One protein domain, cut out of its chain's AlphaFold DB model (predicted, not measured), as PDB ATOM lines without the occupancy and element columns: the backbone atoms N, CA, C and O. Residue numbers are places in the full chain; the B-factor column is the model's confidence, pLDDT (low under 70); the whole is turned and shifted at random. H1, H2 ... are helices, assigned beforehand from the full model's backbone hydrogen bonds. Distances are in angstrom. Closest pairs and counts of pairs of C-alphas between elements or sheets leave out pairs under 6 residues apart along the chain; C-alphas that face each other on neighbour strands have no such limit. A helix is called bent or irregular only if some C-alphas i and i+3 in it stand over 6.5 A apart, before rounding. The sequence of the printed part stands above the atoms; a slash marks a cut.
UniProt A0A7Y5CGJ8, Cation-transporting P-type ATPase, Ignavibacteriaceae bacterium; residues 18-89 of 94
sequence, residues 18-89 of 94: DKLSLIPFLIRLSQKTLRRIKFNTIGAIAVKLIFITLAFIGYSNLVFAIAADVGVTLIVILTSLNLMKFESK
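What this domain is: This is residues 18 to 89 of the 94 residues of the protein "Cation-transporting P-type ATPase" of Ignavibacteriaceae bacterium (UniProt A0A7Y5CGJ8). Two long helices, H1 and H2, lie side by side and run opposite ways as a helical hairpin, joined at one end of the rod by a tight turn. H1 is the longer of the two, and its first residues, together with the two before it, stick out past the last residue of H2 as residues 18 to 28. The printed part has 72 residues with two named helices, H1 then H2 along the chain, and no named strand; the class is all helix. The whole is extended, with a radius of gyration of the C-alphas of 17.8 A and spans of 60 by 21 by 16 A.

Where its parts are: H1, the longest helix, holds residues 20 to 56, 54.1 A from first to last C-alpha, and begins with C-alpha 20 at (150.462, 162.326, 183.830). H1 is irregular, but only just: C-alphas 21 and 24 are 6.8 A apart. H2 holds residues 62 to 89, 41.8 A from first to last C-alpha. C-alpha 62 is at (130.874, 143.579, 231.269) and C-alpha 89 at (129.014, 154.541, 190.995).

How they stand to each other: H1 touches H2 with residues 40 to 51 alone, and the closest C-alphas of the two are those of Asn 40 and Val 76, 6.6 A apart. Their lines stand at a shallow tilt of 15 degrees, opposite ways, and their centres are 13.5 A apart. The two form a helical hairpin, with a tight link of 5 residues between them. Within hydrogen-bond range are 31 of 33 O i to N i+4 pairs in H1 and 21 of 24 in H2.

The domain as a whole: The C-alphas of Asp 18 and Gly 58, the two farthest apart, are 60.9 A from each other. Residues 18 to 28, of which 20 to 28 belong to H1, stand free; the body without them spans 46 by 18 by 9 A. The printed part has no cut. The mean pLDDT of the printed part is 75.9, with values under 70 at residues 18 to 20, 22, 58 to 60 and 82 to 89.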
ATOM      1  N   ASP A  18     151.770 156.117 181.065       64.88
ATOM      2  CA  ASP A  18     152.493 157.409 180.987       64.88
ATOM      3  C   ASP A  18     151.590 158.665 180.933       64.88
ATOM      4  O   ASP A  18     151.991 159.758 180.528       64.88
ATOM      5  N   LYS A  19     150.324 158.546 181.341       63.25
ATOM      6  CA  LYS A  19     149.340 159.630 181.332       63.25
ATOM      7  C   LYS A  19     149.395 160.408 182.646       63.25
ATOM      8  O   LYS A  19     148.543 160.240 183.520       63.25
ATOM      9  N   LEU A  20     150.357 161.330 182.746       68.31
ATOM     10  CA  LEU A  20     150.462 162.326 183.830       68.31
ATOM     11  C   LEU A  20     149.166 163.135 184.043       68.31
ATOM     12  O   LEU A  20     148.907 163.634 185.137       68.31
ATOM     13  N   SER A  21     148.306 163.209 183.025       71.94
ATOM     14  CA  SER A  21     146.984 163.844 183.063       71.94
ATOM     15  C   SER A  21     146.025 163.229 184.095       71.94
ATOM     16  O   SER A  21     145.034 163.863 184.450       71.94
ATOM     17  N   LEU A  22     146.304 162.018 184.597       68.75
ATOM     18  CA  LEU A  22     145.498 161.341 185.620       68.75
ATOM     19  C   LEU A  22     145.895 161.715 187.055       68.75
ATOM     20  O   LEU A  22     145.103 161.506 187.974       68.75
ATOM     21  N   ILE A  23     147.071 162.313 187.271       78.81
ATOM     22  CA  ILE A  23     147.546 162.705 188.609       78.81
ATOM     23  C   ILE A  23     146.541 163.618 189.344       78.81
ATOM     24  O   ILE A  23     146.212 163.325 190.498       78.81
ATOM     25  N   PRO A  24     145.955 164.661 188.717       76.94
ATOM     26  CA  PRO A  24     144.960 165.508 189.379       76.94
ATOM     27  C   PRO A  24     143.688 164.743 189.770       76.94
ATOM     28  O   PRO A  24     143.089 165.013 190.814       76.94
ATOM     29  N   PHE A  25     143.272 163.776 188.948       79.31
ATOM     30  CA  PHE A  25     142.120 162.918 189.226       79.31
ATOM     31  C   PHE A  25     142.393 161.996 190.421       79.31
ATOM     32  O   PHE A  25     141.582 161.942 191.346       79.31
ATOM     33  N   LEU A  26     143.564 161.352 190.452       76.56
ATOM     34  CA  LEU A  26     143.989 160.474 191.544       76.56
ATOM     35  C   LEU A  26     144.085 161.220 192.880       76.56
ATOM     36  O   LEU A  26     143.605 160.720 193.897       76.56
ATOM     37  N   ILE A  27     144.624 162.443 192.884       81.75
ATOM     38  CA  ILE A  27     144.689 163.278 194.094       81.75
ATOM     39  C   ILE A  27     143.276 163.615 194.595       81.75
ATOM     40  O   ILE A  27     142.994 163.487 195.788       81.75
ATOM     41  N   ARG A  28     142.353 164.006 193.702       79.81
ATOM     42  CA  ARG A  28     140.957 164.303 194.081       79.81
ATOM     43  C   ARG A  28     140.225 163.072 194.610       79.81
ATOM     44  O   ARG A  28     139.421 163.207 195.534       79.81
ATOM     45  N   LEU A  29     140.494 161.898 194.043       80.38
ATOM     46  CA  LEU A  29     139.943 160.631 194.515       80.38
ATOM     47  C   LEU A  29     140.481 160.299 195.913       80.38
ATOM     48  O   LEU A  29     139.693 160.148 196.841       80.38
ATOM     49  N   SER A  30     141.803 160.336 196.096       79.50
ATOM     50  CA  SER A  30     142.469 160.089 197.381       79.50
ATOM     51  C   SER A  30     141.944 160.997 198.500       79.50
ATOM     52  O   SER A  30     141.614 160.522 199.585       79.50
ATOM     53  N   GLN A  31     141.757 162.294 198.234       83.94
ATOM     54  CA  GLN A  31     141.195 163.235 199.211       83.94
ATOM     55  C   GLN A  31     139.762 162.870 199.633       83.94
ATOM     56  O   GLN A  31     139.405 162.976 200.811       83.94
ATOM     57  N   LYS A  32     138.928 162.410 198.690       79.25
ATOM     58  CA  LYS A  32     137.575 161.929 199.004       79.25
ATOM     59  C   LYS A  32     137.630 160.655 199.843       79.25
ATOM     60  O   LYS A  32     136.953 160.600 200.870       79.25
ATOM     61  N   THR A  33     138.467 159.693 199.465       81.94
ATOM     62  CA  THR A  33     138.669 158.445 200.208       81.94
ATOM     63  C   THR A  33     139.164 158.727 201.633       81.94
ATOM     64  O   THR A  33     138.585 158.227 202.597       81.94
ATOM     65  N   LEU A  34     140.133 159.634 201.812       82.50
ATOM     66  CA  LEU A  34     140.636 160.046 203.129       82.50
ATOM     67  C   LEU A  34     139.562 160.704 204.000       82.50
ATOM     68  O   LEU A  34     139.482 160.418 205.196       82.50
ATOM     69  N   ARG A  35     138.707 161.564 203.432       79.88
ATOM     70  CA  ARG A  35     137.597 162.173 204.184       79.88
ATOM     71  C   ARG A  35     136.616 161.113 204.692       79.88
ATOM     72  O   ARG A  35     136.068 161.268 205.781       79.88
ATOM     73  N   ARG A  36     136.419 160.031 203.935       76.75
ATOM     74  CA  ARG A  36     135.567 158.904 204.340       76.75
ATOM     75  C   ARG A  36     136.225 158.028 205.404       76.75
ATOM     76  O   ARG A  36     135.557 157.720 206.387       76.75
ATOM     77  N   ILE A  37     137.516 157.712 205.263       82.56
ATOM     78  CA  ILE A  37     138.294 156.994 206.290       82.56
ATOM     79  C   ILE A  37     138.206 157.741 207.622       82.56
ATOM     80  O   ILE A  37     137.824 157.154 208.628       82.56
ATOM     81  N   LYS A  38     138.443 159.061 207.614       82.06
ATOM     82  CA  LYS A  38     138.325 159.893 208.820       82.06
ATOM     83  C   LYS A  38     136.949 159.770 209.477       82.06
ATOM     84  O   LYS A  38     136.881 159.622 210.689       82.06
ATOM     85  N   PHE A  39     135.865 159.788 208.704       79.56
ATOM     86  CA  PHE A  39     134.508 159.661 209.250       79.56
ATOM     87  C   PHE A  39     134.266 158.293 209.911       79.56
ATOM     88  O   PHE A  39     133.686 158.220 210.992       79.56
ATOM     89  N   ASN A  40     134.758 157.215 209.295       78.62
ATOM     90  CA  ASN A  40     134.675 155.857 209.835       78.62
ATOM     91  C   ASN A  40     135.481 155.708 211.139       78.62
ATOM     92  O   ASN A  40     134.952 155.238 212.146       78.62
ATOM     93  N   THR A  41     136.726 156.194 211.146       83.81
ATOM     94  CA  THR A  41     137.601 156.176 212.325       83.81
ATOM     95  C   THR A  41     137.030 157.013 213.470       83.81
ATOM     96  O   THR A  41     137.051 156.569 214.616       83.81
ATOM     97  N   ILE A  42     136.464 158.190 213.179       85.81
ATOM     98  CA  ILE A  42     135.797 159.029 214.188       85.81
ATOM     99  C   ILE A  42     134.616 158.280 214.819       85.81
ATOM    100  O   ILE A  42     134.468 158.325 216.037       85.81
ATOM    101  N   GLY A  43     133.818 157.553 214.029       79.75
ATOM    102  CA  GLY A  43     132.711 156.742 214.546       79.75
ATOM    103  C   GLY A  43     133.170 155.662 215.530       79.75
ATOM    104  O   GLY A  43     132.616 155.546 216.621       79.75
ATOM    105  N   ALA A  44     134.229 154.924 215.187       77.81
ATOM    106  CA  ALA A  44     134.803 153.904 216.066       77.81
ATOM    107  C   ALA A  44     135.361 154.504 217.373       77.81
ATOM    108  O   ALA A  44     135.101 153.988 218.462       77.81
ATOM    109  N   ILE A  45     136.091 155.622 217.279       85.69
ATOM    110  CA  ILE A  45     136.670 156.310 218.442       85.69
ATOM    111  C   ILE A  45     135.575 156.878 219.352       85.69
ATOM    112  O   ILE A  45     135.674 156.752 220.572       85.69
ATOM    113  N   ALA A  46     134.522 157.474 218.785       83.88
ATOM    114  CA  ALA A  46     133.433 158.075 219.552       83.88
ATOM    115  C   ALA A  46     132.740 157.053 220.459       83.88
ATOM    116  O   ALA A  46     132.520 157.314 221.638       83.88
ATOM    117  N   VAL A  47     132.457 155.860 219.938       79.56
ATOM    118  CA  VAL A  47     131.854 154.779 220.726       79.56
ATOM    119  C   VAL A  47     132.798 154.331 221.838       79.56
ATOM    120  O   VAL A  47     132.370 154.195 222.984       79.56
ATOM    121  N   LYS A  48     134.084 154.132 221.526       81.88
ATOM    122  CA  LYS A  48     135.075 153.722 222.526       81.88
ATOM    123  C   LYS A  48     135.174 154.756 223.658       81.88
ATOM    124  O   LYS A  48     135.212 154.367 224.821       81.88
ATOM    125  N   LEU A  49     135.110 156.053 223.342       85.81
ATOM    126  CA  LEU A  49     135.055 157.134 224.334       85.81
ATOM    127  C   LEU A  49     133.785 157.094 225.193       85.81
ATOM    128  O   LEU A  49     133.894 157.174 226.413       85.81
ATOM    129  N   ILE A  50     132.605 156.920 224.588       82.56
ATOM    130  CA  ILE A  50     131.332 156.803 225.324       82.56
ATOM    131  C   ILE A  50     131.402 155.656 226.338       82.56
ATOM    132  O   ILE A  50     131.021 155.833 227.493       82.56
ATOM    133  N   PHE A  51     131.937 154.501 225.935       74.88
ATOM    134  CA  PHE A  51     132.087 153.348 226.822       74.88
ATOM    135  C   PHE A  51     133.090 153.572 227.943       74.88
ATOM    136  O   PHE A  51     132.824 153.172 229.074       74.88
ATOM    137  N   ILE A  52     134.210 154.238 227.656       81.81
ATOM    138  CA  ILE A  52     135.173 154.629 228.688       81.81
ATOM    139  C   ILE A  52     134.476 155.519 229.722       81.81
ATOM    140  O   ILE A  52     134.536 155.225 230.913       81.81
ATOM    141  N   THR A  53     133.747 156.553 229.289       82.31
ATOM    142  CA  THR A  53     133.004 157.435 230.199       82.31
ATOM    143  C   THR A  53     131.954 156.672 231.012       82.31
ATOM    144  O   THR A  53     131.849 156.883 232.216       82.31
ATOM    145  N   LEU A  54     131.217 155.746 230.396       78.75
ATOM    146  CA  LEU A  54     130.199 154.945 231.081       78.75
ATOM    147  C   LEU A  54     130.808 153.971 232.107       78.75
ATOM    148  O   LEU A  54     130.238 153.764 233.179       78.75
ATOM    149  N   ALA A  55     131.989 153.422 231.810       75.19
ATOM    150  CA  ALA A  55     132.748 152.579 232.727       75.19
ATOM    151  C   ALA A  55     133.231 153.353 233.962       75.19
ATOM    152  O   ALA A  55     133.135 152.832 235.072       75.19
ATOM    153  N   PHE A  56     133.660 154.610 233.797       79.06
ATOM    154  CA  PHE A  56     134.038 155.483 234.915       79.06
ATOM    155  C   PHE A  56     132.874 155.790 235.873       79.06
ATOM    156  O   PHE A  56     133.110 155.988 237.061       79.06
ATOM    157  N   ILE A  57     131.626 155.799 235.390       80.69
ATOM    158  CA  ILE A  57     130.425 156.068 236.209       80.69
ATOM    159  C   ILE A  57     129.959 154.795 236.961       80.69
ATOM    160  O   ILE A  57     129.073 154.857 237.807       80.69
ATOM    161  N   GLY A  58     130.575 153.630 236.715       69.69
ATOM    162  CA  GLY A  58     130.328 152.401 237.482       69.69
ATOM    163  C   GLY A  58     129.116 151.572 237.033       69.69
ATOM    164  O   GLY A  58     128.847 150.525 237.612       69.69
ATOM    165  N   TYR A  59     128.424 151.974 235.961       63.94
ATOM    166  CA  TYR A  59     127.296 151.235 235.362       63.94
ATOM    167  C   TYR A  59     127.744 150.216 234.298       63.94
ATOM    168  O   TYR A  59     127.029 149.946 233.331       63.94
ATOM    169  N   SER A  60     128.948 149.653 234.431       59.62
ATOM    170  CA  SER A  60     129.482 148.725 233.431       59.62
ATOM    171  C   SER A  60     129.146 147.284 233.787       59.62
ATOM    172  O   SER A  60     129.821 146.640 234.587       59.62
ATOM    173  N   ASN A  61     128.103 146.753 233.156       73.69
ATOM    174  CA  ASN A  61     127.928 145.314 233.070       73.69
ATOM    175  C   ASN A  61     128.788 144.807 231.900       73.69
ATOM    176  O   ASN A  61     128.528 145.149 230.743       73.69
ATOM    177  N   LEU A  62     129.832 144.026 232.210       76.31
ATOM    178  CA  LEU A  62     130.874 143.579 231.269       76.31
ATOM    179  C   LEU A  62     130.295 143.011 229.961       76.31
ATOM    180  O   LEU A  62     130.824 143.259 228.881       76.31
ATOM    181  N   VAL A  63     129.172 142.295 230.050       82.69
ATOM    182  CA  VAL A  63     128.495 141.690 228.897       82.69
ATOM    183  C   VAL A  63     127.992 142.751 227.915       82.69
ATOM    184  O   VAL A  63     128.205 142.621 226.711       82.69
ATOM    185  N   PHE A  64     127.379 143.829 228.410       76.31
ATOM    186  CA  PHE A  64     126.902 144.929 227.567       76.31
ATOM    187  C   PHE A  64     128.058 145.731 226.963       76.31
ATOM    188  O   PHE A  64     127.948 146.194 225.828       76.31
ATOM    189  N   ALA A  65     129.180 145.846 227.679       75.88
ATOM    190  CA  ALA A  65     130.387 146.485 227.162       75.88
ATOM    191  C   ALA A  65     130.983 145.717 225.973       75.88
ATOM    192  O   ALA A  65     131.273 146.310 224.934       75.88
ATOM    193  N   ILE A  66     131.099 144.392 226.090       79.81
ATOM    194  CA  ILE A  66     131.605 143.541 225.005       79.81
ATOM    195  C   ILE A  66     130.621 143.531 223.830       79.81
ATOM    196  O   ILE A  66     131.033 143.700 222.683       79.81
ATOM    197  N   ALA A  67     129.318 143.384 224.101       81.69
ATOM    198  CA  ALA A  67     128.287 143.376 223.063       81.69
ATOM    199  C   ALA A  67     128.288 144.672 222.240       81.69
ATOM    200  O   ALA A  67     128.128 144.632 221.020       81.69
ATOM    201  N   ALA A  68     128.514 145.815 222.884       79.75
ATOM    202  CA  ALA A  68     128.599 147.085 222.189       79.75
ATOM    203  C   ALA A  68     129.908 147.268 221.409       79.75
ATOM    204  O   ALA A  68     129.845 147.740 220.279       79.75
ATOM    205  N   ASP A  69     131.071 146.865 221.935       80.31
ATOM    206  CA  ASP A  69     132.347 146.961 221.194       80.31
ATOM    207  C   ASP A  69     132.317 146.090 219.923       80.31
ATOM    208  O   ASP A  69     132.681 146.531 218.825       80.31
ATOM    209  N   VAL A  70     131.778 144.871 220.041       85.19
ATOM    210  CA  VAL A  70     131.586 143.954 218.907       85.19
ATOM    211  C   VAL A  70     130.512 144.478 217.952       85.19
ATOM    212  O   VAL A  70     130.723 144.489 216.738       85.19
ATOM    213  N   GLY A  71     129.381 144.969 218.469       84.44
ATOM    214  CA  GLY A  71     128.302 145.543 217.660       84.44
ATOM    215  C   GLY A  71     128.748 146.772 216.868       84.44
ATOM    216  O   GLY A  71     128.407 146.921 215.696       84.44
ATOM    217  N   VAL A  72     129.580 147.620 217.464       82.25
ATOM    218  CA  VAL A  72     130.143 148.804 216.806       82.25
ATOM    219  C   VAL A  72     131.155 148.409 215.750       82.25
ATOM    220  O   VAL A  72     131.115 148.958 214.651       82.25
ATOM    221  N   THR A  73     131.999 147.416 216.027       83.56
ATOM    222  CA  THR A  73     132.879 146.832 215.009       83.56
ATOM    223  C   THR A  73     132.059 146.331 213.817       83.56
ATOM    224  O   THR A  73     132.393 146.631 212.672       83.56
ATOM    225  N   LEU A  74     130.924 145.669 214.066       85.56
ATOM    226  CA  LEU A  74     130.005 145.221 213.018       85.56
ATOM    227  C   LEU A  74     129.419 146.387 212.206       85.56
ATOM    228  O   LEU A  74     129.428 146.345 210.978       85.56
ATOM    229  N   ILE A  75     128.939 147.442 212.873       82.06
ATOM    230  CA  ILE A  75     128.383 148.642 212.223       82.06
ATOM    231  C   ILE A  75     129.445 149.340 211.371       82.06
ATOM    232  O   ILE A  75     129.169 149.743 210.240       82.06
ATOM    233  N   VAL A  76     130.667 149.464 211.889       77.94
ATOM    234  CA  VAL A  76     131.814 150.052 211.190       77.94
ATOM    235  C   VAL A  76     132.154 149.232 209.946       77.94
ATOM    236  O   VAL A  76     132.309 149.815 208.874       77.94
ATOM    237  N   ILE A  77     132.192 147.900 210.051       81.56
ATOM    238  CA  ILE A  77     132.440 146.996 208.917       81.56
ATOM    239  C   ILE A  77     131.318 147.104 207.878       81.56
ATOM    240  O   ILE A  77     131.599 147.305 206.700       81.56
ATOM    241  N   LEU A  78     130.049 147.034 208.288       79.81
ATOM    242  CA  LEU A  78     128.899 147.165 207.385       79.81
ATOM    243  C   LEU A  78     128.887 148.519 206.667       79.81
ATOM    244  O   LEU A  78     128.635 148.588 205.463       79.81
ATOM    245  N   THR A  79     129.216 149.592 207.386       74.69
ATOM    246  CA  THR A  79     129.346 150.938 206.818       74.69
ATOM    247  C   THR A  79     130.511 151.006 205.825       74.69
ATOM    248  O   THR A  79     130.356 151.585 204.750       74.69
ATOM    249  N   SER A  80     131.646 150.364 206.121       72.06
ATOM    250  CA  SER A  80     132.795 150.249 205.207       72.06
ATOM    251  C   SER A  80     132.475 149.436 203.944       72.06
ATOM    252  O   SER A  80     132.887 149.813 202.848       72.06
ATOM    253  N   LEU A  81     131.689 148.363 204.058       73.12
ATOM    254  CA  LEU A  81     131.256 147.551 202.914       73.12
ATOM    255  C   LEU A  81     130.236 148.290 202.033       73.12
ATOM    256  O   LEU A  81     130.319 148.240 200.805       73.12
ATOM    257  N   ASN A  82     129.292 149.024 202.633       68.88
ATOM    258  CA  ASN A  82     128.371 149.883 201.880       68.88
ATOM    259  C   ASN A  82     129.132 150.994 201.132       68.88
ATOM    260  O   ASN A  82     128.813 151.318 199.987       68.88
ATOM    261  N   LEU A  83     130.196 151.514 201.749       58.81
ATOM    262  CA  LEU A  83     131.056 152.539 201.172       58.81
ATOM    263  C   LEU A  83     131.795 152.060 199.907       58.81
ATOM    264  O   LEU A  83     131.832 152.812 198.933       58.81
ATOM    265  N   MET A  84     132.282 150.809 199.858       60.38
ATOM    266  CA  MET A  84     132.845 150.221 198.623       60.38
ATOM    267  C   MET A  84     131.836 150.232 197.466       60.38
ATOM    268  O   MET A  84     132.195 150.479 196.314       60.38
ATOM    269  N   LYS A  85     130.552 150.015 197.766       59.25
ATOM    270  CA  LYS A  85     129.485 150.001 196.759       59.25
ATOM    271  C   LYS A  85     129.161 151.404 196.221       59.25
ATOM    272  O   LYS A  85     128.721 151.532 195.081       59.25
ATOM    273  N   PHE A  86     129.406 152.453 197.009       52.44
ATOM    274  CA  PHE A  86     129.177 153.848 196.609       52.44
ATOM    275  C   PHE A  86     130.293 154.410 195.713       52.44
ATOM    276  O   PHE A  86     130.009 155.222 194.833       52.44
ATOM    277  N   GLU A  87     131.538 153.954 195.884       54.12
ATOM    278  CA  GLU A  87     132.675 154.361 195.038       54.12
ATOM    279  C   GLU A  87     132.553 153.784 193.610       54.12
ATOM    280  O   GLU A  87     132.927 154.436 192.634       54.12
ATOM    281  N   SER A  88     131.919 152.611 193.458       46.38
ATOM    282  CA  SER A  88     131.668 151.981 192.150       46.38
ATOM    283  C   SER A  88     130.763 152.817 191.232       46.38
ATOM    284  O   SER A  88     130.900 152.758 190.012       46.38
ATOM    285  N   LYS A  89     129.890 153.667 191.792       44.84
ATOM    286  CA  LYS A  89     129.014 154.541 190.995       44.84
ATOM    287  C   LYS A  89     129.717 155.753 190.380       44.84
ATOM    288  O   LYS A  89     129.119 156.400 189.528       44.84
TER     289      LYS A  89